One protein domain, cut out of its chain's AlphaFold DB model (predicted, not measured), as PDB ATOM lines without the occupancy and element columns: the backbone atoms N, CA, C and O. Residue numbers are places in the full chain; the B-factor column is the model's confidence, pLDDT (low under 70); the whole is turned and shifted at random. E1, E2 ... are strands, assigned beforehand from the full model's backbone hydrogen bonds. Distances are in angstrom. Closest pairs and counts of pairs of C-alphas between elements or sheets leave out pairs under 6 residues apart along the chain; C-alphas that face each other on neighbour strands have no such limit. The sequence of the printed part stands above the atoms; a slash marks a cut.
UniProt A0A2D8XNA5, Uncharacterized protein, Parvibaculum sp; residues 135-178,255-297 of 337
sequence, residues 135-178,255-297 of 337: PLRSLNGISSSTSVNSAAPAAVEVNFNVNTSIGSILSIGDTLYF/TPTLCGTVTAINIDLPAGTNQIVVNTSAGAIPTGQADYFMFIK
ATOM      1  N   PRO A 135      46.248  22.092  29.066       74.69
ATOM      2  CA  PRO A 135      46.235  23.311  29.879       74.69
ATOM      3  C   PRO A 135      47.538  24.124  29.825       74.69
ATOM      4  O   PRO A 135      47.535  25.302  30.160       74.69
ATOM      5  N   LEU A 136      48.647  23.501  29.414       70.44
ATOM      6  CA  LEU A 136      49.974  24.113  29.312       70.44
ATOM      7  C   LEU A 136      50.311  24.542  27.875       70.44
ATOM      8  O   LEU A 136      51.471  24.841  27.582       70.44
ATOM      9  N   ARG A 137      49.343  24.503  26.952       75.56
ATOM     10  CA  ARG A 137      49.548  24.832  25.536       75.56
ATOM     11  C   ARG A 137      48.791  26.092  25.155       75.56
ATOM     12  O   ARG A 137      47.655  26.305  25.575       75.56
ATOM     13  N   SER A 138      49.414  26.899  24.303       76.81
ATOM     14  CA  SER A 138      48.728  28.009  23.655       76.81
ATOM     15  C   SER A 138      47.948  27.483  22.443       76.81
ATOM     16  O   SER A 138      48.494  26.798  21.576       76.81
ATOM     17  N   LEU A 139      46.644  27.761  22.404       80.00
ATOM     18  CA  LEU A 139      45.801  27.476  21.247       80.00
ATOM     19  C   LEU A 139      45.641  28.758  20.440       80.00
ATOM     20  O   LEU A 139      45.168  29.765  20.964       80.00
ATOM     21  N   ASN A 140      45.995  28.707  19.160       84.62
ATOM     22  CA  ASN A 140      45.862  29.847  18.262       84.62
ATOM     23  C   ASN A 140      44.889  29.510  17.132       84.62
ATOM     24  O   ASN A 140      45.040  28.507  16.432       84.62
ATOM     25  N   GLY A 141      43.876  30.355  16.955       86.31
ATOM     26  CA  GLY A 141      42.964  30.280  15.819       86.31
ATOM     27  C   GLY A 141      43.608  30.842  14.553       86.31
ATOM     28  O   GLY A 141      44.348  31.821  14.624       86.31
ATOM     29  N   ILE A 142      43.324  30.237  13.398       86.88
ATOM     30  CA  ILE A 142      43.773  30.737  12.093       86.88
ATOM     31  C   ILE A 142      42.605  31.458  11.416       86.88
ATOM     32  O   ILE A 142      42.484  32.678  11.482       86.88
ATOM     33  N   SER A 143      41.737  30.700  10.747       86.31
ATOM     34  CA  SER A 143      40.557  31.180  10.030       86.31
ATOM     35  C   SER A 143      39.776  29.985   9.479       86.31
ATOM     36  O   SER A 143      40.208  28.836   9.606       86.31
ATOM     37  N   SER A 144      38.650  30.255   8.823       85.12
ATOM     38  CA  SER A 144      37.965  29.264   7.995       85.12
ATOM     39  C   SER A 144      38.701  29.052   6.672       85.12
ATOM     40  O   SER A 144      39.179  30.012   6.059       85.12
ATOM     41  N   SER A 145      38.781  27.802   6.217       87.44
ATOM     42  CA  SER A 145      39.315  27.480   4.894       87.44
ATOM     43  C   SER A 145      38.418  28.021   3.777       87.44
ATOM     44  O   SER A 145      37.218  28.227   3.955       87.44
ATOM     45  N   THR A 146      39.002  28.237   2.602       85.75
ATOM     46  CA  THR A 146      38.276  28.480   1.348       85.75
ATOM     47  C   THR A 146      38.040  27.182   0.580       85.75
ATOM     48  O   THR A 146      37.035  27.051  -0.113       85.75
ATOM     49  N   SER A 147      38.965  26.227   0.690       85.75
ATOM     50  CA  SER A 147      38.833  24.877   0.144       85.75
ATOM     51  C   SER A 147      39.788  23.911   0.844       85.75
ATOM     52  O   SER A 147      40.822  24.324   1.375       85.75
ATOM     53  N   VAL A 148      39.449  22.621   0.812       86.31
ATOM     54  CA  VAL A 148      40.295  21.526   1.300       86.31
ATOM     55  C   VAL A 148      40.424  20.488   0.190       86.31
ATOM     56  O   VAL A 148      39.415  19.991  -0.313       86.31
ATOM     57  N   ASN A 149      41.656  20.160  -0.194       87.56
ATOM     58  CA  ASN A 149      41.964  19.075  -1.120       87.56
ATOM     59  C   ASN A 149      42.477  17.868  -0.331       87.56
ATOM     60  O   ASN A 149      43.592  17.869   0.185       87.56
ATOM     61  N   SER A 150      41.646  16.833  -0.245       86.12
ATOM     62  CA  SER A 150      41.908  15.613   0.523       86.12
ATOM     63  C   SER A 150      42.279  14.400  -0.338       86.12
ATOM     64  O   SER A 150      42.225  13.267   0.137       86.12
ATOM     65  N   ALA A 151      42.687  14.610  -1.598       85.25
ATOM     66  CA  ALA A 151      43.047  13.524  -2.516       85.25
ATOM     67  C   ALA A 151      44.221  12.656  -2.015       85.25
ATOM     68  O   ALA A 151      44.293  11.471  -2.341       85.25
ATOM     69  N   ALA A 152      45.121  13.230  -1.209       86.56
ATOM     70  CA  ALA A 152      46.247  12.540  -0.589       86.56
ATOM     71  C   ALA A 152      46.213  12.710   0.946       86.56
ATOM     72  O   ALA A 152      46.568  13.775   1.441       86.56
ATOM     73  N   PRO A 153      45.864  11.672   1.731       83.56
ATOM     74  CA  PRO A 153      45.789  11.766   3.199       83.56
ATOM     75  C   PRO A 153      47.107  12.147   3.903       83.56
ATOM     76  O   PRO A 153      47.105  12.682   5.006       83.56
ATOM     77  N   ALA A 154      48.258  11.891   3.274       87.38
ATOM     78  CA  ALA A 154      49.562  12.300   3.802       87.38
ATOM     79  C   ALA A 154      49.945  13.754   3.449       87.38
ATOM     80  O   ALA A 154      50.965  14.240   3.933       87.38
ATOM     81  N   ALA A 155      49.161  14.424   2.599       89.75
ATOM     82  CA  ALA A 155      49.411  15.770   2.089       89.75
ATOM     83  C   ALA A 155      48.082  16.474   1.756       89.75
ATOM     84  O   ALA A 155      47.825  16.838   0.611       89.75
ATOM     85  N   VAL A 156      47.213  16.623   2.758       91.06
ATOM     86  CA  VAL A 156      45.951  17.355   2.620       91.06
ATOM     87  C   VAL A 156      46.261  18.842   2.515       91.06
ATOM     88  O   VAL A 156      46.934  19.399   3.382       91.06
ATOM     89  N   GLU A 157      45.764  19.492   1.469       91.81
ATOM     90  CA  GLU A 157      45.990  20.917   1.236       91.81
ATOM     91  C   GLU A 157      44.792  21.717   1.745       91.81
ATOM     92  O   GLU A 157      43.669  21.562   1.261       91.81
ATOM     93  N   VAL A 158      45.030  22.593   2.716       90.75
ATOM     94  CA  VAL A 158      44.029  23.502   3.273       90.75
ATOM     95  C   VAL A 158      44.333  24.904   2.767       90.75
ATOM     96  O   VAL A 158      45.353  25.495   3.125       90.75
ATOM     97  N   ASN A 159      43.449  25.434   1.927       90.50
ATOM     98  CA  ASN A 159      43.586  26.768   1.356       90.50
ATOM     99  C   ASN A 159      42.794  27.778   2.186       90.50
ATOM    100  O   ASN A 159      41.686  27.492   2.643       90.50
ATOM    101  N   PHE A 160      43.338  28.979   2.337       89.81
ATOM    102  CA  PHE A 160      42.717  30.089   3.051       89.81
ATOM    103  C   PHE A 160      42.587  31.308   2.140       89.81
ATOM    104  O   PHE A 160      43.120  31.358   1.032       89.81
ATOM    105  N   ASN A 161      41.859  32.320   2.608       87.50
ATOM    106  CA  ASN A 161      41.794  33.597   1.911       87.50
ATOM    107  C   ASN A 161      43.182  34.263   1.916       87.50
ATOM    108  O   ASN A 161      43.882  34.227   2.924       87.50
ATOM    109  N   VAL A 162      43.573  34.914   0.821       86.94
ATOM    110  CA  VAL A 162      44.848  35.650   0.719       86.94
ATOM    111  C   VAL A 162      44.988  36.788   1.739       86.94
ATOM    112  O   VAL A 162      46.096  37.205   2.049       86.94
ATOM    113  N   ASN A 163      43.877  37.270   2.299       86.38
ATOM    114  CA  ASN A 163      43.869  38.277   3.360       86.38
ATOM    115  C   ASN A 163      44.082  37.680   4.765       86.38
ATOM    116  O   ASN A 163      44.210  38.426   5.735       86.38
ATOM    117  N   THR A 164      44.101  36.351   4.903       84.56
ATOM    118  CA  THR A 164      44.348  35.665   6.177       84.56
ATOM    119  C   THR A 164      45.850  35.569   6.437       84.56
ATOM    120  O   THR A 164      46.585  34.962   5.664       84.56
ATOM    121  N   SER A 165      46.329  36.113   7.556       81.62
ATOM    122  CA  SER A 165      47.739  35.975   7.941       81.62
ATOM    123  C   SER A 165      48.006  34.604   8.572       81.62
ATOM    124  O   SER A 165      47.544  34.339   9.678       81.62
ATOM    125  N   ILE A 166      48.752  33.738   7.880       80.44
ATOM    126  CA  ILE A 166      49.156  32.402   8.377       80.44
ATOM    127  C   ILE A 166      50.635  32.377   8.800       80.44
ATOM    128  O   ILE A 166      51.028  31.646   9.708       80.44
ATOM    129  N   GLY A 167      51.470  33.188   8.147       64.75
ATOM    130  CA  GLY A 167      52.920  32.978   8.106       64.75
ATOM    131  C   GLY A 167      53.737  33.431   9.316       64.75
ATOM    132  O   GLY A 167      54.910  33.084   9.388       64.75
ATOM    133  N   SER A 168      53.185  34.205  10.254       69.19
ATOM    134  CA  SER A 168      53.982  34.747  11.370       69.19
ATOM    135  C   SER A 168      54.014  33.857  12.613       69.19
ATOM    136  O   SER A 168      54.908  34.016  13.441       69.19
ATOM    137  N   ILE A 169      53.055  32.940  12.764       71.19
ATOM    138  CA  ILE A 169      52.861  32.179  14.008       71.19
ATOM    139  C   ILE A 169      52.823  30.665  13.818       71.19
ATOM    140  O   ILE A 169      53.006  29.953  14.796       71.19
ATOM    141  N   LEU A 170      52.619  30.148  12.606       84.88
ATOM    142  CA  LEU A 170      52.604  28.709  12.329       84.88
ATOM    143  C   LEU A 170      53.993  28.229  11.876       84.88
ATOM    144  O   LEU A 170      54.718  28.945  11.188       84.88
ATOM    145  N   SER A 171      54.382  27.017  12.253       86.38
ATOM    146  CA  SER A 171      55.649  26.383  11.881       86.38
ATOM    147  C   SER A 171      55.435  24.949  11.396       86.38
ATOM    148  O   SER A 171      54.459  24.286  11.743       86.38
ATOM    149  N   ILE A 172      56.367  24.454  10.576       87.06
ATOM    150  CA  ILE A 172      56.370  23.052  10.141       87.06
ATOM    151  C   ILE A 172      56.538  22.156  11.378       87.06
ATOM    152  O   ILE A 172      57.409  22.397  12.213       87.06
ATOM    153  N   GLY A 173      55.698  21.128  11.490       83.44
ATOM    154  CA  GLY A 173      55.619  20.227  12.639       83.44
ATOM    155  C   GLY A 173      54.580  20.615  13.696       83.44
ATOM    156  O   GLY A 173      54.366  19.832  14.620       83.44
ATOM    157  N   ASP A 174      53.918  21.771  13.577       86.75
ATOM    158  CA  ASP A 174      52.807  22.139  14.462       86.75
ATOM    159  C   ASP A 174      51.604  21.200  14.267       86.75
ATOM    160  O   ASP A 174      51.397  20.633  13.189       86.75
ATOM    161  N   THR A 175      50.803  21.019  15.319       87.88
ATOM    162  CA  THR A 175      49.606  20.170  15.273       87.88
ATOM    163  C   THR A 175      48.386  21.014  14.934       87.88
ATOM    164  O   THR A 175      48.061  21.965  15.646       87.88
ATOM    165  N   LEU A 176      47.683  20.648  13.865       90.50
ATOM    166  CA  LEU A 176      46.504  21.349  13.379       90.50
ATOM    167  C   LEU A 176      45.226  20.637  13.837       90.50
ATOM    168  O   LEU A 176      45.119  19.411  13.775       90.50
ATOM    169  N   TYR A 177      44.241  21.422  14.250       90.06
ATOM    170  CA  TYR A 177      42.893  20.999  14.607       90.06
ATOM    171  C   TYR A 177      41.886  21.775  13.763       90.06
ATOM    172  O   TYR A 177      42.151  22.893  13.316       90.06
ATOM    173  N   PHE A 178      40.717  21.186  13.557       88.50
ATOM    174  CA  PHE A 178      39.634  21.817  12.825       88.50
ATOM    175  C   PHE A 178      38.296  21.605  13.515       88.50
ATOM    176  O   PHE A 178      38.073  20.640  14.248       88.50
ATOM    177  N   THR A 255      33.513  20.622  19.547       76.12
ATOM    178  CA  THR A 255      34.774  20.020  19.998       76.12
ATOM    179  C   THR A 255      35.789  20.016  18.850       76.12
ATOM    180  O   THR A 255      35.503  19.401  17.815       76.12
ATOM    181  N   PRO A 256      36.969  20.650  19.002       84.69
ATOM    182  CA  PRO A 256      38.013  20.600  17.987       84.69
ATOM    183  C   PRO A 256      38.414  19.157  17.683       84.69
ATOM    184  O   PRO A 256      38.656  18.360  18.589       84.69
ATOM    185  N   THR A 257      38.494  18.823  16.399       87.19
ATOM    186  CA  THR A 257      38.952  17.517  15.924       87.19
ATOM    187  C   THR A 257      40.386  17.643  15.431       87.19
ATOM    188  O   THR A 257      40.735  18.600  14.743       87.19
ATOM    189  N   LEU A 258      41.239  16.687  15.793       88.94
ATOM    190  CA  LEU A 258      42.612  16.631  15.301       88.94
ATOM    191  C   LEU A 258      42.624  16.460  13.776       88.94
ATOM    192  O   LEU A 258      42.083  15.479  13.273       88.94
ATOM    193  N   CYS A 259      43.292  17.368  13.065       89.75
ATOM    194  CA  CYS A 259      43.573  17.235  11.635       89.75
ATOM    195  C   CYS A 259      44.821  16.372  11.423       89.75
ATOM    196  O   CYS A 259      44.778  15.353  10.742       89.75
ATOM    197  N   GLY A 260      45.936  16.766  12.046       90.56
ATOM    198  CA  GLY A 260      47.240  16.142  11.833       90.56
ATOM    199  C   GLY A 260      48.401  17.107  12.057       90.56
ATOM    200  O   GLY A 260      48.261  18.096  12.777       90.56
ATOM    201  N   THR A 261      49.549  16.829  11.439       89.69
ATOM    202  CA  THR A 261      50.768  17.645  11.570       89.69
ATOM    203  C   THR A 261      51.048  18.455  10.308       89.69
ATOM    204  O   THR A 261      50.883  17.966   9.190       89.69
ATOM    205  N   VAL A 262      51.477  19.706  10.472       90.94
ATOM    206  CA  VAL A 262      51.827  20.593   9.355       90.94
ATOM    207  C   VAL A 262      53.131  20.127   8.711       90.94
ATOM    208  O   VAL A 262      54.165  20.067   9.374       90.94
ATOM    209  N   THR A 263      53.106  19.840   7.412       91.12
ATOM    210  CA  THR A 263      54.282  19.407   6.639       91.12
ATOM    211  C   THR A 263      54.834  20.499   5.733       91.12
ATOM    212  O   THR A 263      56.031  20.499   5.455       91.12
ATOM    213  N   ALA A 264      53.998  21.437   5.285       90.62
ATOM    214  CA  ALA A 264      54.435  22.597   4.513       90.62
ATOM    215  C   ALA A 264      53.511  23.801   4.728       90.62
ATOM    216  O   ALA A 264      52.330  23.654   5.045       90.62
ATOM    217  N   ILE A 265      54.068  24.995   4.532       91.44
ATOM    218  CA  ILE A 265      53.355  26.271   4.581       91.44
ATOM    219  C   ILE A 265      53.726  27.017   3.299       91.44
ATOM    220  O   ILE A 265      54.877  27.413   3.125       91.44
ATOM    221  N   ASN A 266      52.758  27.178   2.401       91.38
ATOM    222  CA  ASN A 266      52.949  27.761   1.078       91.38
ATOM    223  C   ASN A 266      52.231  29.114   1.027       91.38
ATOM    224  O   ASN A 266      51.000  29.172   1.041       91.38
ATOM    225  N   ILE A 267      52.997  30.206   0.982       89.38
ATOM    226  CA  ILE A 267      52.465  31.574   0.960       89.38
ATOM    227  C   ILE A 267      53.043  32.306  -0.251       89.38
ATOM    228  O   ILE A 267      54.218  32.662  -0.270       89.38
ATOM    229  N   ASP A 268      52.192  32.555  -1.238       88.81
ATOM    230  CA  ASP A 268      52.441  33.432  -2.381       88.81
ATOM    231  C   ASP A 268      51.174  34.262  -2.618       88.81
ATOM    232  O   ASP A 268      50.322  33.940  -3.448       88.81
ATOM    233  N   LEU A 269      51.010  35.312  -1.806       87.06
ATOM    234  CA  LEU A 269      49.813  36.158  -1.821       87.06
ATOM    235  C   LEU A 269      49.579  36.830  -3.189       87.06
ATOM    236  O   LEU A 269      48.428  36.839  -3.630       87.06
ATOM    237  N   PRO A 270      50.610  37.348  -3.895       86.56
ATOM    238  CA  PRO A 270      50.444  37.877  -5.250       86.56
ATOM    239  C   PRO A 270      49.953  36.840  -6.269       86.56
ATOM    240  O   PRO A 270      49.155  37.189  -7.138       86.56
ATOM    241  N   ALA A 271      50.386  35.579  -6.159       87.44
ATOM    242  CA  ALA A 271      49.899  34.487  -7.005       87.44
ATOM    243  C   ALA A 271      48.603  33.832  -6.490       87.44
ATOM    244  O   ALA A 271      48.130  32.855  -7.072       87.44
ATOM    245  N   GLY A 272      48.014  34.346  -5.406       85.38
ATOM    246  CA  GLY A 272      46.765  33.838  -4.839       85.38
ATOM    247  C   GLY A 272      46.907  32.616  -3.924       85.38
ATOM    248  O   GLY A 272      45.897  32.024  -3.549       85.38
ATOM    249  N   THR A 273      48.128  32.227  -3.552       88.88
ATOM    250  CA  THR A 273      48.397  31.042  -2.726       88.88
ATOM    251  C   THR A 273      48.530  31.419  -1.254       88.88
ATOM    252  O   THR A 273      49.410  32.183  -0.863       88.88
ATOM    253  N   ASN A 274      47.674  30.839  -0.416       90.62
ATOM    254  CA  ASN A 274      47.788  30.890   1.038       90.62
ATOM    255  C   ASN A 274      47.322  29.545   1.603       90.62
ATOM    256  O   ASN A 274      46.124  29.323   1.791       90.62
ATOM    257  N   GLN A 275      48.259  28.612   1.755       92.44
ATOM    258  CA  GLN A 275      47.966  27.191   1.908       92.44
ATOM    259  C   GLN A 275      48.821  26.546   3.001       92.44
ATOM    260  O   GLN A 275      50.024  26.790   3.112       92.44
ATOM    261  N   ILE A 276      48.192  25.662   3.769       93.00
ATOM    262  CA  ILE A 276      48.855  24.759   4.708       93.00
ATOM    263  C   ILE A 276      48.722  23.339   4.160       93.00
ATOM    264  O   ILE A 276      47.625  22.924   3.789       93.00
ATOM    265  N   VAL A 277      49.820  22.586   4.135       93.00
ATOM    266  CA  VAL A 277      49.806  21.153   3.823       93.00
ATOM    267  C   VAL A 277      49.932  20.369   5.120       93.00
ATOM    268  O   VAL A 277      50.810  20.654   5.942       93.00
ATOM    269  N   VAL A 278      49.044  19.397   5.311       92.38
ATOM    270  CA  VAL A 278      48.900  18.642   6.556       92.38
ATOM    271  C   VAL A 278      48.967  17.149   6.271       92.38
ATOM    272  O   VAL A 278      48.288  16.643   5.379       92.38
ATOM    273  N   ASN A 279      49.738  16.422   7.072       91.56
ATOM    274  CA  ASN A 279      49.666  14.971   7.114       91.56
ATOM    275  C   ASN A 279      48.589  14.549   8.116       91.56
ATOM    276  O   ASN A 279      48.782  14.668   9.328       91.56
ATOM    277  N   THR A 280      47.465  14.035   7.615       90.25
ATOM    278  CA  THR A 280      46.316  13.645   8.441       90.25
ATOM    279  C   THR A 280      46.336  12.171   8.834       90.25
ATOM    280  O   THR A 280      45.337  11.660   9.320       90.25
ATOM    281  N   SER A 281      47.450  11.451   8.648       87.00
ATOM    282  CA  SER A 281      47.517  10.003   8.928       87.00
ATOM    283  C   SER A 281      47.230   9.652  10.394       87.00
ATOM    284  O   SER A 281      46.761   8.555  10.682       87.00
ATOM    285  N   ALA A 282      47.514  10.576  11.316       82.19
ATOM    286  CA  ALA A 282      47.246  10.433  12.749       82.19
ATOM    287  C   ALA A 282      45.944  11.124  13.205       82.19
ATOM    288  O   ALA A 282      45.625  11.081  14.390       82.19
ATOM    289  N   GLY A 283      45.215  11.779  12.295       85.69
ATOM    290  CA  GLY A 283      44.022  12.573  12.590       85.69
ATOM    291  C   GLY A 283      42.877  12.313  11.614       85.69
ATOM    292  O   GLY A 283      42.854  11.318  10.894       85.69
ATOM    293  N   ALA A 284      41.887  13.200  11.623       87.62
ATOM    294  CA  ALA A 284      40.756  13.154  10.710       87.62
ATOM    295  C   ALA A 284      40.979  14.097   9.525       87.62
ATOM    296  O   ALA A 284      41.510  15.196   9.666       87.62
ATOM    297  N   ILE A 285      40.516  13.675   8.352       86.00
ATOM    298  CA  ILE A 285      40.497  14.520   7.159       86.00
ATOM    299  C   ILE A 285      39.337  15.521   7.297       86.00
ATOM    300  O   ILE A 285      38.199  15.079   7.487       86.00
ATOM    301  N   PRO A 286      39.575  16.838   7.164       82.88
ATOM    302  CA  PRO A 286      38.502  17.824   7.118       82.88
ATOM    303  C   PRO A 286      37.576  17.560   5.929       82.88
ATOM    304  O   PRO A 286      38.026  17.412   4.791       82.88
ATOM    305  N   THR A 287      36.273  17.467   6.190       72.25
ATOM    306  CA  THR A 287      35.273  17.125   5.166       72.25
ATOM    307  C   THR A 287      34.572  18.345   4.571       72.25
ATOM    308  O   THR A 287      33.906  18.219   3.543       72.25
ATOM    309  N   GLY A 288      34.674  19.513   5.214       69.69
ATOM    310  CA  GLY A 288      34.035  20.745   4.765       69.69
ATOM    311  C   GLY A 288      35.010  21.704   4.083       69.69
ATOM    312  O   GLY A 288      36.197  21.751   4.383       69.69
ATOM    313  N   GLN A 289      34.494  22.504   3.145       71.50
ATOM    314  CA  GLN A 289      35.293  23.518   2.439       71.50
ATOM    315  C   GLN A 289      35.488  24.804   3.257       71.50
ATOM    316  O   GLN A 289      36.383  25.583   2.948       71.50
ATOM    317  N   ALA A 290      34.679  25.006   4.303       74.12
ATOM    318  CA  ALA A 290      34.671  26.194   5.160       74.12
ATOM    319  C   ALA A 290      34.956  25.844   6.631       74.12
ATOM    320  O   ALA A 290      34.379  26.444   7.540       74.12
ATOM    321  N   ASP A 291      35.788  24.834   6.871       82.38
ATOM    322  CA  ASP A 291      36.116  24.367   8.219       82.38
ATOM    323  C   ASP A 291      37.020  25.391   8.917       82.38
ATOM    324  O   ASP A 291      37.874  26.012   8.280       82.38
ATOM    325  N   TYR A 292      36.804  25.623  10.213       85.38
ATOM    326  CA  TYR A 292      37.614  26.560  10.992       85.38
ATOM    327  C   TYR A 292      38.843  25.852  11.548       85.38
ATOM    328  O   TYR A 292      38.709  24.855  12.255       85.38
ATOM    329  N   PHE A 293      40.028  26.383  11.257       87.94
ATOM    330  CA  PHE A 293      41.294  25.785  11.665       87.94
ATOM    331  C   PHE A 293      41.935  26.537  12.825       87.94
ATOM    332  O   PHE A 293      41.936  27.768  12.894       87.94
ATOM    333  N   MET A 294      42.538  25.765  13.717       88.75
ATOM    334  CA  MET A 294      43.318  26.224  14.858       88.75
ATOM    335  C   MET A 294      44.530  25.314  15.016       88.75
ATOM    336  O   MET A 294      44.510  24.170  14.566       88.75
ATOM    337  N   PHE A 295      45.586  25.788  15.656       88.62
ATOM    338  CA  PHE A 295      46.785  24.988  15.854       88.62
ATOM    339  C   PHE A 295      47.305  25.098  17.277       88.62
ATOM    340  O   PHE A 295      47.110  26.100  17.971       88.62
ATOM    341  N   ILE A 296      48.000  24.039  17.672       86.06
ATOM    342  CA  ILE A 296      48.867  24.006  18.837       86.06
ATOM    343  C   ILE A 296      50.283  23.827  18.309       86.06
ATOM    344  O   ILE A 296      50.547  22.971  17.457       86.06
ATOM    345  N   LYS A 297      51.193  24.652  18.812       82.62
ATOM    346  CA  LYS A 297      52.604  24.581  18.461       82.62
ATOM    347  C   LYS A 297      53.208  23.222  18.794       82.62
ATOM    348  O   LYS A 297      52.807  22.544  19.743       82.62
TER     349      LYS A 297
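AT A GLANCE: This is residues 135 to 178 and 255 to 297 of the 337 residues of an uncharacterized protein of Parvibaculum sp (UniProt A0A2D8XNA5). A single sheet of seven antiparallel strands, strongly twisted, folds over at its longest strand, E5, and brings E1, E7 and E4 partly face to face with E6, E3 and E2, their strands crossed. Two long links, residues 160 to 174 and 280 to 291, run round opposite sides of this small folded body. Here 87 residues are printed, with no named helix and seven named strands, E1 to E7 along the chain; across the sheet the order is E1, E7, E4, E5, E6, E3, E2. The class is all strand, though under half of the residues, 41 of 87, are in named strands. The whole is compact, with a radius of gyration of the C-alphas of 11.8 A and spans of 37 by 28 by 21 A.

HOW THE PARTS SIT: Start at E1, residues 139 to 144, an edge strand; beside it you find E7, residues 292 to 296, antiparallel at 155 degrees, with N 142 and O 293 2.9 A apart. On the other side of E7 is E4, residues 175 to 178, antiparallel at 155 degrees; look for N 177 and O 294 at 2.8 A. E4 is the antiparallel neighbour of E5, residues 257 to 268, with N 176 and O 260 2.8 A apart. E5 bends by 75 degrees at residue 261, and its pairing is staggered: residues 257 to 261 pair with E4, residues 261 to 268 with E6, residues 273 to 279. E5 and E6 form a hairpin, with N 266 and O 275 2.9 A apart. Next comes E3, residues 156 to 159, antiparallel to E6 at 154 degrees, with N 158 and O 276 at 2.8 A. E3 forms a hairpin with the other edge strand, E2, residues 147 to 149, where N 157 and O 149 are 3.0 A apart. E1 and E2 are apart.

IN THESE COORDINATES: Find C-alpha 139 at (45.801, 27.476, 21.247), where E1 begins its 15.5 A. E2 spans 6.7 A, E3 9.8 A and E4 10.4 A. E5 runs 27.8 A to C-alpha 268 at (52.441, 33.432, -2.381), and E6 runs 18.9 A. E7 covers 14.0 A and ends at C-alpha 296, (48.867, 24.006, 18.837).

THE WHOLE: The two C-alphas farthest apart, those of Pro 135 and Ala 271, are 38.7 A apart. Residues 179 to 254 are not printed, and C-alphas 178 and 255 are 8.8 A apart across this cut. The links E3 to E4 and E6 to E7 are long. Mean pLDDT of the printed part is 85.4; residues 167, 168 and 288 are under 70.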